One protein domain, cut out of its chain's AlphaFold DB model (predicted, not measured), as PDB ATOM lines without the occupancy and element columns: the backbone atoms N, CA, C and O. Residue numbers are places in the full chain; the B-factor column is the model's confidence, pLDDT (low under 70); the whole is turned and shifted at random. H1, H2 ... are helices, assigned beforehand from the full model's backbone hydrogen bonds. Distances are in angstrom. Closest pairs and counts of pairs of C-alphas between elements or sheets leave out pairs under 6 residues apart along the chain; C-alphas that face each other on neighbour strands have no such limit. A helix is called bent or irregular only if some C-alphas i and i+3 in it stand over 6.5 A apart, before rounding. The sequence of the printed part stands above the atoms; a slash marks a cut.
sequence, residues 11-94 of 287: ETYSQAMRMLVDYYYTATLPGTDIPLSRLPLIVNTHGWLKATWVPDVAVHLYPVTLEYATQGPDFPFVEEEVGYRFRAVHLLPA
ATOM      1  N   GLU A  11     -15.685 -21.946 -46.927       82.69
ATOM      2  CA  GLU A  11     -16.092 -21.845 -48.329       82.69
ATOM      3  C   GLU A  11     -17.324 -22.718 -48.620       82.69
ATOM      4  O   GLU A  11     -18.298 -22.262 -49.219       82.69
ATOM      5  N   THR A  12     -17.342 -23.956 -48.119       84.12
ATOM      6  CA  THR A  12     -18.514 -24.835 -48.219       84.12
ATOM      7  C   THR A  12     -19.704 -24.254 -47.453       84.12
ATOM      8  O   THR A  12     -20.840 -24.381 -47.909       84.12
ATOM      9  N   TYR A  13     -19.465 -23.588 -46.315       85.44
ATOM     10  CA  TYR A  13     -20.513 -22.940 -45.517       85.44
ATOM     11  C   TYR A  13     -21.161 -21.798 -46.289       85.44
ATOM     12  O   TYR A  13     -22.384 -21.756 -46.421       85.44
ATOM     13  N   SER A  14     -20.338 -20.908 -46.841       82.06
ATOM     14  CA  SER A  14     -20.775 -19.774 -47.653       82.06
ATOM     15  C   SER A  14     -21.577 -20.255 -48.867       82.06
ATOM     16  O   SER A  14     -22.666 -19.756 -49.140       82.06
ATOM     17  N   GLN A  15     -21.116 -21.309 -49.541       84.38
ATOM     18  CA  GLN A  15     -21.845 -21.922 -50.655       84.38
ATOM     19  C   GLN A  15     -23.186 -22.536 -50.232       84.38
ATOM     20  O   GLN A  15     -24.186 -22.326 -50.914       84.38
ATOM     21  N   ALA A  16     -23.231 -23.262 -49.111       87.00
ATOM     22  CA  ALA A  16     -24.477 -23.819 -48.591       87.00
ATOM     23  C   ALA A  16     -25.478 -22.711 -48.231       87.00
ATOM     24  O   ALA A  16     -26.664 -22.834 -48.527       87.00
ATOM     25  N   MET A  17     -24.998 -21.604 -47.656       86.12
ATOM     26  CA  MET A  17     -25.823 -20.431 -47.384       86.12
ATOM     27  C   MET A  17     -26.406 -19.854 -48.675       86.12
ATOM     28  O   MET A  17     -27.614 -19.656 -48.746       86.12
ATOM     29  N   ARG A  18     -25.587 -19.657 -49.718       85.25
ATOM     30  CA  ARG A  18     -26.062 -19.177 -51.029       85.25
ATOM     31  C   ARG A  18     -27.169 -20.067 -51.592       85.25
ATOM     32  O   ARG A  18     -28.217 -19.553 -51.953       85.25
ATOM     33  N   MET A  19     -26.993 -21.389 -51.560       87.75
ATOM     34  CA  MET A  19     -28.023 -22.331 -52.024       87.75
ATOM     35  C   MET A  19     -29.346 -22.196 -51.254       87.75
ATOM     36  O   MET A  19     -30.416 -22.267 -51.854       87.75
ATOM     37  N   LEU A  20     -29.292 -22.000 -49.933       90.56
ATOM     38  CA  LEU A  20     -30.490 -21.818 -49.106       90.56
ATOM     39  C   LEU A  20     -31.179 -20.475 -49.371       90.56
ATOM     40  O   LEU A  20     -32.406 -20.407 -49.391       90.56
ATOM     41  N   VAL A  21     -30.396 -19.418 -49.588       88.62
ATOM     42  CA  VAL A  21     -30.908 -18.090 -49.943       88.62
ATOM     43  C   VAL A  21     -31.568 -18.120 -51.320       88.62
ATOM     44  O   VAL A  21     -32.704 -17.669 -51.461       88.62
ATOM     45  N   ASP A  22     -30.909 -18.719 -52.312       89.44
ATOM     46  CA  ASP A  22     -31.460 -18.893 -53.656       89.44
ATOM     47  C   ASP A  22     -32.764 -19.695 -53.606       89.44
ATOM     48  O   ASP A  22     -33.766 -19.298 -54.205       89.44
ATOM     49  N   TYR A  23     -32.799 -20.780 -52.825       91.44
ATOM     50  CA  TYR A  23     -34.019 -21.552 -52.597       91.44
ATOM     51  C   TYR A  23     -35.134 -20.691 -51.990       91.44
ATOM     52  O   TYR A  23     -36.257 -20.714 -52.480       91.44
ATOM     53  N   TYR A  24     -34.839 -19.877 -50.974       92.06
ATOM     54  CA  TYR A  24     -35.832 -18.998 -50.351       92.06
ATOM     55  C   TYR A  24     -36.460 -17.997 -51.336       92.06
ATOM     56  O   TYR A  24     -37.672 -17.770 -51.301       92.06
ATOM     57  N   TYR A  25     -35.659 -17.419 -52.234       90.81
ATOM     58  CA  TYR A  25     -36.161 -16.452 -53.210       90.81
ATOM     59  C   TYR A  25     -36.888 -17.088 -54.399       90.81
ATOM     60  O   TYR A  25     -37.743 -16.432 -54.996       90.81
ATOM     61  N   THR A  26     -36.566 -18.338 -54.740       92.44
ATOM     62  CA  THR A  26     -37.069 -18.999 -55.957       92.44
ATOM     63  C   THR A  26     -38.165 -20.033 -55.703       92.44
ATOM     64  O   THR A  26     -38.973 -20.283 -56.596       92.44
ATOM     65  N   ALA A  27     -38.231 -20.625 -54.509       94.31
ATOM     66  CA  ALA A  27     -39.196 -21.668 -54.181       94.31
ATOM     67  C   ALA A  27     -40.585 -21.115 -53.821       94.31
ATOM     68  O   ALA A  27     -40.750 -19.963 -53.408       94.31
ATOM     69  N   THR A  28     -41.595 -21.980 -53.923       95.75
ATOM     70  CA  THR A  28     -42.964 -21.725 -53.459       95.75
ATOM     71  C   THR A  28     -43.298 -22.573 -52.235       95.75
ATOM     72  O   THR A  28     -42.646 -23.579 -51.945       95.75
ATOM     73  N   LEU A  29     -44.323 -22.163 -51.487       92.19
ATOM     74  CA  LEU A  29     -44.843 -22.953 -50.379       92.19
ATOM     75  C   LEU A  29     -45.396 -24.292 -50.897       92.19
ATOM     76  O   LEU A  29     -46.107 -24.293 -51.909       92.19
ATOM     77  N   PRO A  30     -45.129 -25.417 -50.203       88.81
ATOM     78  CA  PRO A  30     -45.556 -26.740 -50.648       88.81
ATOM     79  C   PRO A  30     -47.054 -26.798 -50.974       88.81
ATOM     80  O   PRO A  30     -47.890 -26.437 -50.146       88.81
ATOM     81  N   GLY A  31     -47.390 -27.265 -52.179       91.81
ATOM     82  CA  GLY A  31     -48.776 -27.387 -52.641       91.81
ATOM     83  C   GLY A  31     -49.439 -26.066 -53.050       91.81
ATOM     84  O   GLY A  31     -50.661 -26.026 -53.177       91.81
ATOM     85  N   THR A  32     -48.668 -24.992 -53.243       93.19
ATOM     86  CA  THR A  32     -49.186 -23.676 -53.640       93.19
ATOM     87  C   THR A  32     -48.265 -22.968 -54.640       93.19
ATOM     88  O   THR A  32     -47.082 -23.290 -54.750       93.19
ATOM     89  N   ASP A  33     -48.787 -21.918 -55.274       93.50
ATOM     90  CA  ASP A  33     -48.012 -20.992 -56.113       93.50
ATOM     91  C   ASP A  33     -47.486 -19.775 -55.330       93.50
ATOM     92  O   ASP A  33     -47.016 -18.798 -55.912       93.50
ATOM     93  N   ILE A  34     -47.607 -19.777 -53.998       93.69
ATOM     94  CA  ILE A  34     -47.198 -18.647 -53.161       93.69
ATOM     95  C   ILE A  34     -45.675 -18.691 -52.995       93.69
ATOM     96  O   ILE A  34     -45.180 -19.655 -52.408       93.69
ATOM     97  N   PRO A  35     -44.917 -17.666 -53.432       95.06
ATOM     98  CA  PRO A  35     -43.468 -17.635 -53.244       95.06
ATOM     99  C   PRO A  35     -43.095 -17.638 -51.762       95.06
ATOM    100  O   PRO A  35     -43.692 -16.902 -50.967       95.06
ATOM    101  N   LEU A  36     -42.076 -18.417 -51.396       93.88
ATOM    102  CA  LEU A  36     -41.574 -18.491 -50.024       93.88
ATOM    103  C   LEU A  36     -41.054 -17.126 -49.542       93.88
ATOM    104  O   LEU A  36     -41.249 -16.766 -48.383       93.88
ATOM    105  N   SER A  37     -40.533 -16.316 -50.468       90.75
ATOM    106  CA  SER A  37     -40.087 -14.935 -50.255       90.75
ATOM    107  C   SER A  37     -41.158 -13.957 -49.753       90.75
ATOM    108  O   SER A  37     -40.832 -12.827 -49.388       90.75
ATOM    109  N   ARG A  38     -42.438 -14.362 -49.709       91.56
ATOM    110  CA  ARG A  38     -43.512 -13.583 -49.066       91.56
ATOM    111  C   ARG A  38     -43.568 -13.751 -47.547       91.56
ATOM    112  O   ARG A  38     -44.248 -12.962 -46.894       91.56
ATOM    113  N   LEU A  39     -42.919 -14.772 -46.992       91.25
ATOM    114  CA  LEU A  39     -42.837 -14.989 -45.550       91.25
ATOM    115  C   LEU A  39     -41.629 -14.253 -44.964       91.25
ATOM    116  O   LEU A  39     -40.616 -14.136 -45.638       91.25
ATOM    117  N   PRO A  40     -41.683 -13.769 -43.714       89.31
ATOM    118  CA  PRO A  40     -40.496 -13.226 -43.066       89.31
ATOM    119  C   PRO A  40     -39.448 -14.327 -42.845       89.31
ATOM    120  O   PRO A  40     -39.768 -15.402 -42.332       89.31
ATOM    121  N   LEU A  41     -38.191 -14.036 -43.182       87.50
ATOM    122  CA  LEU A  41     -37.054 -14.921 -42.932       87.50
ATOM    123  C   LEU A  41     -36.324 -14.501 -41.651       87.50
ATOM    124  O   LEU A  41     -35.893 -13.358 -41.524       87.50
ATOM    125  N   ILE A  42     -36.154 -15.444 -40.723       86.56
ATOM    126  CA  ILE A  42     -35.338 -15.272 -39.515       86.56
ATOM    127  C   ILE A  42     -34.138 -16.209 -39.628       86.56
ATOM    128  O   ILE A  42     -34.308 -17.426 -39.711       86.56
ATOM    129  N   VAL A  43     -32.927 -15.649 -39.616       82.81
ATOM    130  CA  VAL A  43     -31.679 -16.414 -39.713       82.81
ATOM    131  C   VAL A  43     -30.928 -16.330 -38.392       82.81
ATOM    132  O   VAL A  43     -30.427 -15.273 -38.018       82.81
ATOM    133  N   ASN A  44     -30.809 -17.467 -37.709       83.50
ATOM    134  CA  ASN A  44     -29.907 -17.600 -36.571       83.50
ATOM    135  C   ASN A  44     -28.522 -17.992 -37.077       83.50
ATOM    136  O   ASN A  44     -28.365 -18.987 -37.784       83.50
ATOM    137  N   THR A  45     -27.519 -17.217 -36.694       77.62
ATOM    138  CA  THR A  45     -26.134 -17.411 -37.114       77.62
ATOM    139  C   THR A  45     -25.342 -18.168 -36.049       77.62
ATOM    140  O   THR A  45     -25.790 -18.361 -34.916       77.62
ATOM    141  N   HIS A  46     -24.153 -18.651 -36.412       74.06
ATOM    142  CA  HIS A  46     -23.244 -19.275 -35.452       74.06
ATOM    143  C   HIS A  46     -22.674 -18.257 -34.448       74.06
ATOM    144  O   HIS A  46     -22.574 -17.068 -34.733       74.06
ATOM    145  N   GLY A  47     -22.278 -18.720 -33.257       67.31
ATOM    146  CA  GLY A  47     -21.869 -17.867 -32.125       67.31
ATOM    147  C   GLY A  47     -20.499 -17.187 -32.255       67.31
ATOM    148  O   GLY A  47     -19.831 -16.941 -31.253       67.31
ATOM    149  N   TRP A  48     -20.035 -16.942 -33.476       64.44
ATOM    150  CA  TRP A  48     -18.713 -16.407 -33.757       64.44
ATOM    151  C   TRP A  48     -18.683 -14.888 -33.627       64.44
ATOM    152  O   TRP A  48     -19.302 -14.180 -34.414       64.44
ATOM    153  N   LEU A  49     -17.882 -14.392 -32.681       55.00
ATOM    154  CA  LEU A  49     -17.639 -12.957 -32.477       55.00
ATOM    155  C   LEU A  49     -16.691 -12.340 -33.522       55.00
ATOM    156  O   LEU A  49     -16.493 -11.128 -33.530       55.00
ATOM    157  N   LYS A  50     -16.069 -13.150 -34.390       55.34
ATOM    158  CA  LYS A  50     -15.200 -12.645 -35.461       55.34
ATOM    159  C   LYS A  50     -16.061 -12.187 -36.639       55.34
ATOM    160  O   LYS A  50     -16.776 -12.992 -37.227       55.34
ATOM    161  N   ALA A  51     -15.953 -10.906 -36.983       53.72
ATOM    162  CA  ALA A  51     -16.774 -10.197 -37.967       53.72
ATOM    163  C   ALA A  51     -16.633 -10.671 -39.431       53.72
ATOM    164  O   ALA A  51     -17.313 -10.146 -40.305       53.72
ATOM    165  N   THR A  52     -15.780 -11.653 -39.726       60.00
ATOM    166  CA  THR A  52     -15.397 -12.006 -41.104       60.00
ATOM    167  C   THR A  52     -16.512 -12.641 -41.933       60.00
ATOM    168  O   THR A  52     -16.465 -12.567 -43.151       60.00
ATOM    169  N   TRP A  53     -17.521 -13.253 -41.309       61.62
ATOM    170  CA  TRP A  53     -18.578 -13.982 -42.023       61.62
ATOM    171  C   TRP A  53     -19.865 -13.171 -42.227       61.62
ATOM    172  O   TRP A  53     -20.692 -13.527 -43.065       61.62
ATOM    173  N   VAL A  54     -20.067 -12.104 -41.444       63.19
ATOM    174  CA  VAL A  54     -21.309 -11.313 -41.459       63.19
ATOM    175  C   VAL A  54     -21.526 -10.625 -42.810       63.19
ATOM    176  O   VAL A  54     -22.638 -10.742 -43.327       63.19
ATOM    177  N   PRO A  55     -20.512  -9.979 -43.432       62.59
ATOM    178  CA  PRO A  55     -20.679  -9.375 -44.751       62.59
ATOM    179  C   PRO A  55     -21.067 -10.408 -45.810       62.59
ATOM    180  O   PRO A  55     -22.013 -10.179 -46.553       62.59
ATOM    181  N   ASP A  56     -20.426 -11.580 -45.825       65.50
ATOM    182  CA  ASP A  56     -20.720 -12.625 -46.812       65.50
ATOM    183  C   ASP A  56     -22.163 -13.128 -46.726       65.50
ATOM    184  O   ASP A  56     -22.800 -13.331 -47.754       65.50
ATOM    185  N   VAL A  57     -22.722 -13.304 -45.527       66.25
ATOM    186  CA  VAL A  57     -24.123 -13.738 -45.380       66.25
ATOM    187  C   VAL A  57     -25.093 -12.588 -45.672       66.25
ATOM    188  O   VAL A  57     -26.079 -12.777 -46.384       66.25
ATOM    189  N   ALA A  58     -24.806 -11.387 -45.162       66.81
ATOM    190  CA  ALA A  58     -25.673 -10.221 -45.314       66.81
ATOM    191  C   ALA A  58     -25.766  -9.730 -46.767       66.81
ATOM    192  O   ALA A  58     -26.827  -9.274 -47.179       66.81
ATOM    193  N   VAL A  59     -24.700  -9.866 -47.564       68.12
ATOM    194  CA  VAL A  59     -24.687  -9.455 -48.982       68.12
ATOM    195  C   VAL A  59     -25.733 -10.202 -49.811       68.12
ATOM    196  O   VAL A  59     -26.329  -9.625 -50.717       68.12
ATOM    197  N   HIS A  60     -25.991 -11.472 -49.496       69.44
ATOM    198  CA  HIS A  60     -26.951 -12.288 -50.245       69.44
ATOM    199  C   HIS A  60     -28.391 -12.109 -49.742       69.44
ATOM    200  O   HIS A  60     -29.344 -12.441 -50.441       69.44
ATOM    201  N   LEU A  61     -28.560 -11.563 -48.538       71.50
ATOM    202  CA  LEU A  61     -29.850 -11.314 -47.910       71.50
ATOM    203  C   LEU A  61     -30.148  -9.815 -47.992       71.50
ATOM    204  O   LEU A  61     -29.810  -9.053 -47.092       71.50
ATOM    205  N   TYR A  62     -30.780  -9.363 -49.077       66.94
ATOM    206  CA  TYR A  62     -31.207  -7.966 -49.199       66.94
ATOM    207  C   TYR A  62     -32.721  -7.845 -49.432       66.94
ATOM    208  O   TYR A  62     -33.258  -8.519 -50.315       66.94
ATOM    209  N   PRO A  63     -33.417  -6.942 -48.710       68.75
ATOM    210  CA  PRO A  63     -32.966  -6.191 -47.526       68.75
ATOM    211  C   PRO A  63     -32.924  -7.070 -46.256       68.75
ATOM    212  O   PRO A  63     -33.806  -7.903 -46.063       68.75
ATOM    213  N   VAL A  64     -31.955  -6.848 -45.355       72.06
ATOM    214  CA  VAL A  64     -31.835  -7.565 -44.065       72.06
ATOM    215  C   VAL A  64     -31.750  -6.600 -42.882       72.06
ATOM    216  O   VAL A  64     -31.137  -5.539 -42.970       72.06
ATOM    217  N   THR A  65     -32.371  -6.972 -41.762       70.50
ATOM    218  CA  THR A  65     -32.158  -6.340 -40.451       70.50
ATOM    219  C   THR A  65     -31.343  -7.298 -39.592       70.50
ATOM    220  O   THR A  65     -31.701  -8.468 -39.488       70.50
ATOM    221  N   LEU A  66     -30.246  -6.818 -39.002       68.50
ATOM    222  CA  LEU A  66     -29.364  -7.631 -38.170       68.50
ATOM    223  C   LEU A  66     -29.586  -7.300 -36.694       68.50
ATOM    224  O   LEU A  66     -29.352  -6.175 -36.254       68.50
ATOM    225  N   GLU A  67     -30.018  -8.299 -35.935       69.88
ATOM    226  CA  GLU A  67     -30.186  -8.208 -34.486       69.88
ATOM    227  C   GLU A  67     -29.049  -8.957 -33.791       69.88
ATOM    228  O   GLU A  67     -28.646 -10.037 -34.231       69.88
ATOM    229  N   TYR A  68     -28.523  -8.396 -32.702       65.12
ATOM    230  CA  TYR A  68     -27.481  -9.046 -31.913       65.12
ATOM    231  C   TYR A  68     -27.780  -8.964 -30.418       65.12
ATOM    232  O   TYR A  68     -28.342  -7.995 -29.904       65.12
ATOM    233  N   ALA A  69     -27.365 -10.007 -29.704       64.06
ATOM    234  CA  ALA A  69     -27.434 -10.081 -28.253       64.06
ATOM    235  C   ALA A  69     -26.007 -10.186 -27.704       64.06
ATOM    236  O   ALA A  69     -25.348 -11.211 -27.877       64.06
ATOM    237  N   THR A  70     -25.518  -9.131 -27.052       60.53
ATOM    238  CA  THR A  70     -24.219  -9.122 -26.364       60.53
ATOM    239  C   THR A  70     -24.424  -8.902 -24.864       60.53
ATOM    240  O   THR A  70     -25.417  -8.331 -24.426       60.53
ATOM    241  N   GLN A  71     -23.485  -9.380 -24.041       54.84
ATOM    242  CA  GLN A  71     -23.454  -9.065 -22.602       54.84
ATOM    243  C   GLN A  71     -22.543  -7.863 -22.283       54.84
ATOM    244  O   GLN A  71     -22.184  -7.656 -21.127       54.84
ATOM    245  N   GLY A  72     -22.153  -7.075 -23.291       55.25
ATOM    246  CA  GLY A  72     -21.213  -5.964 -23.142       55.25
ATOM    247  C   GLY A  72     -21.370  -4.886 -24.224       55.25
ATOM    248  O   GLY A  72     -22.003  -5.151 -25.249       55.25
ATOM    249  N   PRO A  73     -20.813  -3.683 -23.985       48.09
ATOM    250  CA  PRO A  73     -21.007  -2.493 -24.822       48.09
ATOM    251  C   PRO A  73     -20.268  -2.531 -26.169       48.09
ATOM    252  O   PRO A  73     -20.594  -1.745 -27.053       48.09
ATOM    253  N   ASP A  74     -19.306  -3.438 -26.347       54.06
ATOM    254  CA  ASP A  74     -18.444  -3.450 -27.527       54.06
ATOM    255  C   ASP A  74     -19.004  -4.379 -28.611       54.06
ATOM    256  O   ASP A  74     -18.772  -5.591 -28.611       54.06
ATOM    257  N   PHE A  75     -19.749  -3.801 -29.556       56.16
ATOM    258  CA  PHE A  75     -19.998  -4.428 -30.851       56.16
ATOM    259  C   PHE A  75     -18.858  -4.020 -31.803       56.16
ATOM    260  O   PHE A  75     -18.709  -2.833 -32.079       56.16
ATOM    261  N   PRO A  76     -18.028  -4.950 -32.313       53.44
ATOM    262  CA  PRO A  76     -16.826  -4.606 -33.080       53.44
ATOM    263  C   PRO A  76     -17.100  -4.175 -34.534       53.44
ATOM    264  O   PRO A  76     -16.163  -4.097 -35.324       53.44
ATOM    265  N   PHE A  77     -18.357  -3.933 -34.923       56.16
ATOM    266  CA  PHE A  77     -18.705  -3.563 -36.294       56.16
ATOM    267  C   PHE A  77     -18.855  -2.049 -36.431       56.16
ATOM    268  O   PHE A  77     -19.717  -1.441 -35.796       56.16
ATOM    269  N   VAL A  78     -18.020  -1.460 -37.282       49.09
ATOM    270  CA  VAL A  78     -18.143  -0.069 -37.720       49.09
ATOM    271  C   VAL A  78     -19.217  -0.029 -38.807       49.09
ATOM    272  O   VAL A  78     -19.134  -0.772 -39.782       49.09
ATOM    273  N   GLU A  79     -20.218   0.835 -38.649       51.09
ATOM    274  CA  GLU A  79     -21.330   1.064 -39.591       51.09
ATOM    275  C   GLU A  79     -20.895   1.415 -41.038       51.09
ATOM    276  O   GLU A  79     -21.745   1.496 -41.921       51.09
ATOM    277  N   GLU A  80     -19.600   1.620 -41.310       47.19
ATOM    278  CA  GLU A  80     -19.099   2.242 -42.544       47.19
ATOM    279  C   GLU A  80     -18.812   1.302 -43.727       47.19
ATOM    280  O   GLU A  80     -18.770   1.787 -44.856       47.19
ATOM    281  N   GLU A  81     -18.629  -0.011 -43.555       49.03
ATOM    282  CA  GLU A  81     -18.057  -0.825 -44.653       49.03
ATOM    283  C   GLU A  81     -19.053  -1.438 -45.642       49.03
ATOM    284  O   GLU A  81     -18.646  -2.043 -46.636       49.03
ATOM    285  N   VAL A  82     -20.362  -1.296 -45.441       50.09
ATOM    286  CA  VAL A  82     -21.318  -1.974 -46.322       50.09
ATOM    287  C   VAL A  82     -22.558  -1.105 -46.512       50.09
ATOM    288  O   VAL A  82     -23.243  -0.786 -45.552       50.09
ATOM    289  N   GLY A  83     -22.869  -0.713 -47.753       49.84
ATOM    290  CA  GLY A  83     -23.984   0.179 -48.128       49.84
ATOM    291  C   GLY A  83     -25.403  -0.376 -47.903       49.84
ATOM    292  O   GLY A  83     -26.301  -0.138 -48.710       49.84
ATOM    293  N   TYR A  84     -25.613  -1.139 -46.833       54.94
ATOM    294  CA  TYR A  84     -26.854  -1.796 -46.454       54.94
ATOM    295  C   TYR A  84     -27.546  -0.981 -45.353       54.94
ATOM    296  O   TYR A  84     -26.898  -0.358 -44.512       54.94
ATOM    297  N   ARG A  85     -28.887  -0.982 -45.326       53.41
ATOM    298  CA  ARG A  85     -29.654  -0.393 -44.214       53.41
ATOM    299  C   ARG A  85     -29.564  -1.308 -42.996       53.41
ATOM    300  O   ARG A  85     -30.472  -2.091 -42.734       53.41
ATOM    301  N   PHE A  86     -28.471  -1.205 -42.254       58.16
ATOM    302  CA  PHE A  86     -28.336  -1.867 -40.968       58.16
ATOM    303  C   PHE A  86     -29.201  -1.155 -39.928       58.16
ATOM    304  O   PHE A  86     -29.086   0.050 -39.717       58.16
ATOM    305  N   ARG A  87     -30.075  -1.908 -39.258       56.62
ATOM    306  CA  ARG A  87     -30.704  -1.468 -38.012       56.62
ATOM    307  C   ARG A  87     -30.286  -2.429 -36.914       56.62
ATOM    308  O   ARG A  87     -30.913  -3.465 -36.733       56.62
ATOM    309  N   ALA A  88     -29.218  -2.076 -36.211       58.41
ATOM    310  CA  ALA A  88     -28.792  -2.786 -35.019       58.41
ATOM    311  C   ALA A  88     -29.858  -2.652 -33.923       58.41
ATOM    312  O   ALA A  88     -30.187  -1.543 -33.496       58.41
ATOM    313  N   VAL A  89     -30.392  -3.779 -33.457       61.12
ATOM    314  CA  VAL A  89     -31.235  -3.830 -32.257       61.12
ATOM    315  C   VAL A  89     -30.468  -4.587 -31.183       61.12
ATOM    316  O   VAL A  89     -30.151  -5.763 -31.353       61.12
ATOM    317  N   HIS A  90     -30.157  -3.895 -30.087       65.19
ATOM    318  CA  HIS A  90     -29.502  -4.488 -28.927       65.19
ATOM    319  C   HIS A  90     -30.545  -5.180 -28.045       65.19
ATOM    320  O   HIS A  90     -31.393  -4.525 -27.430       65.19
ATOM    321  N   LEU A  91     -30.483  -6.510 -27.986       64.56
ATOM    322  CA  LEU A  91     -31.367  -7.303 -27.137       64.56
ATOM    323  C   LEU A  91     -30.750  -7.452 -25.742       64.56
ATOM    324  O   LEU A  91     -29.760  -8.157 -25.555       64.56
ATOM    325  N   LEU A  92     -31.360  -6.803 -24.746       59.31
ATOM    326  CA  LEU A  92     -31.013  -7.027 -23.342       59.31
ATOM    327  C   LEU A  92     -31.402  -8.460 -22.931       59.31
ATOM    328  O   LEU A  92     -32.437  -8.960 -23.381       59.31
ATOM    329  N   PRO A  93     -30.632  -9.131 -22.052       58.84
ATOM    330  CA  PRO A  93     -30.997 -10.453 -21.557       58.84
ATOM    331  C   PRO A  93     -32.391 -10.414 -20.921       58.84
ATOM    332  O   PRO A  93     -32.591  -9.749 -19.907       58.84
ATOM    333  N   ALA A  94     -33.356 -11.136 -21.499       54.56
ATOM    334  CA  ALA A  94     -34.740 -11.114 -21.022       54.56
ATOM    335  C   ALA A  94     -34.871 -11.632 -19.575       54.56
ATOM    336  O   ALA A  94     -35.718 -11.163 -18.821       54.56
TER     337      ALA A  94
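What this domain is: This is residues 11 to 94 of the 287 residues of an uncharacterized protein of Acanthamoeba castellanii str. Neff (UniProt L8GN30). There is little regular structure here: two helices, H1 and then H2, lie side by side at a shallow angle, and long loops make up the rest. One loop, residues 27 to 50, swings out past the end of H1 and returns to H2; the other, residues 61 to 94, folds back on itself, with residues 67 to 68 paired parallel with 89 to 90. The printed part has 84 residues, 26 of them in the helices, and no named strand; its class is all helix. It is loose, with a radius of gyration of the C-alphas of 14.9 A and spans of 46 by 32 by 24 A.

Where its parts are: H1, residues 11 to 26, runs 22.5 A from C-alpha 11 at (-16.092, -21.845, -48.329). H2, residues 51 to 60, runs 16.1 A and ends with C-alpha 60 at (-26.951, -12.288, -50.245). H2 is only just irregular: C-alphas 52 and 55 are 6.9 A apart.

How they stand to each other: H1 touches H2 with residues 14 to 21 alone; the closest C-alphas, of Arg 18 and His 60, are 7.0 A apart. They run the same way at a shallow tilt of 29 degrees. Every O i to N i+4 pair is within hydrogen-bond range in H1; in H2 3 of 6 are, beside 4 of 7 O i to N i+3 pairs.

The domain as a whole: The C-alphas farthest apart, of Gly 31 and Pro 73, are 46.5 A apart. The printed part has no cut, and the link from H1 to H2 is long. Mean pLDDT of the printed part is 72.2; residues 47 to 60, 62 to 63 and 66 to 94 are under 70.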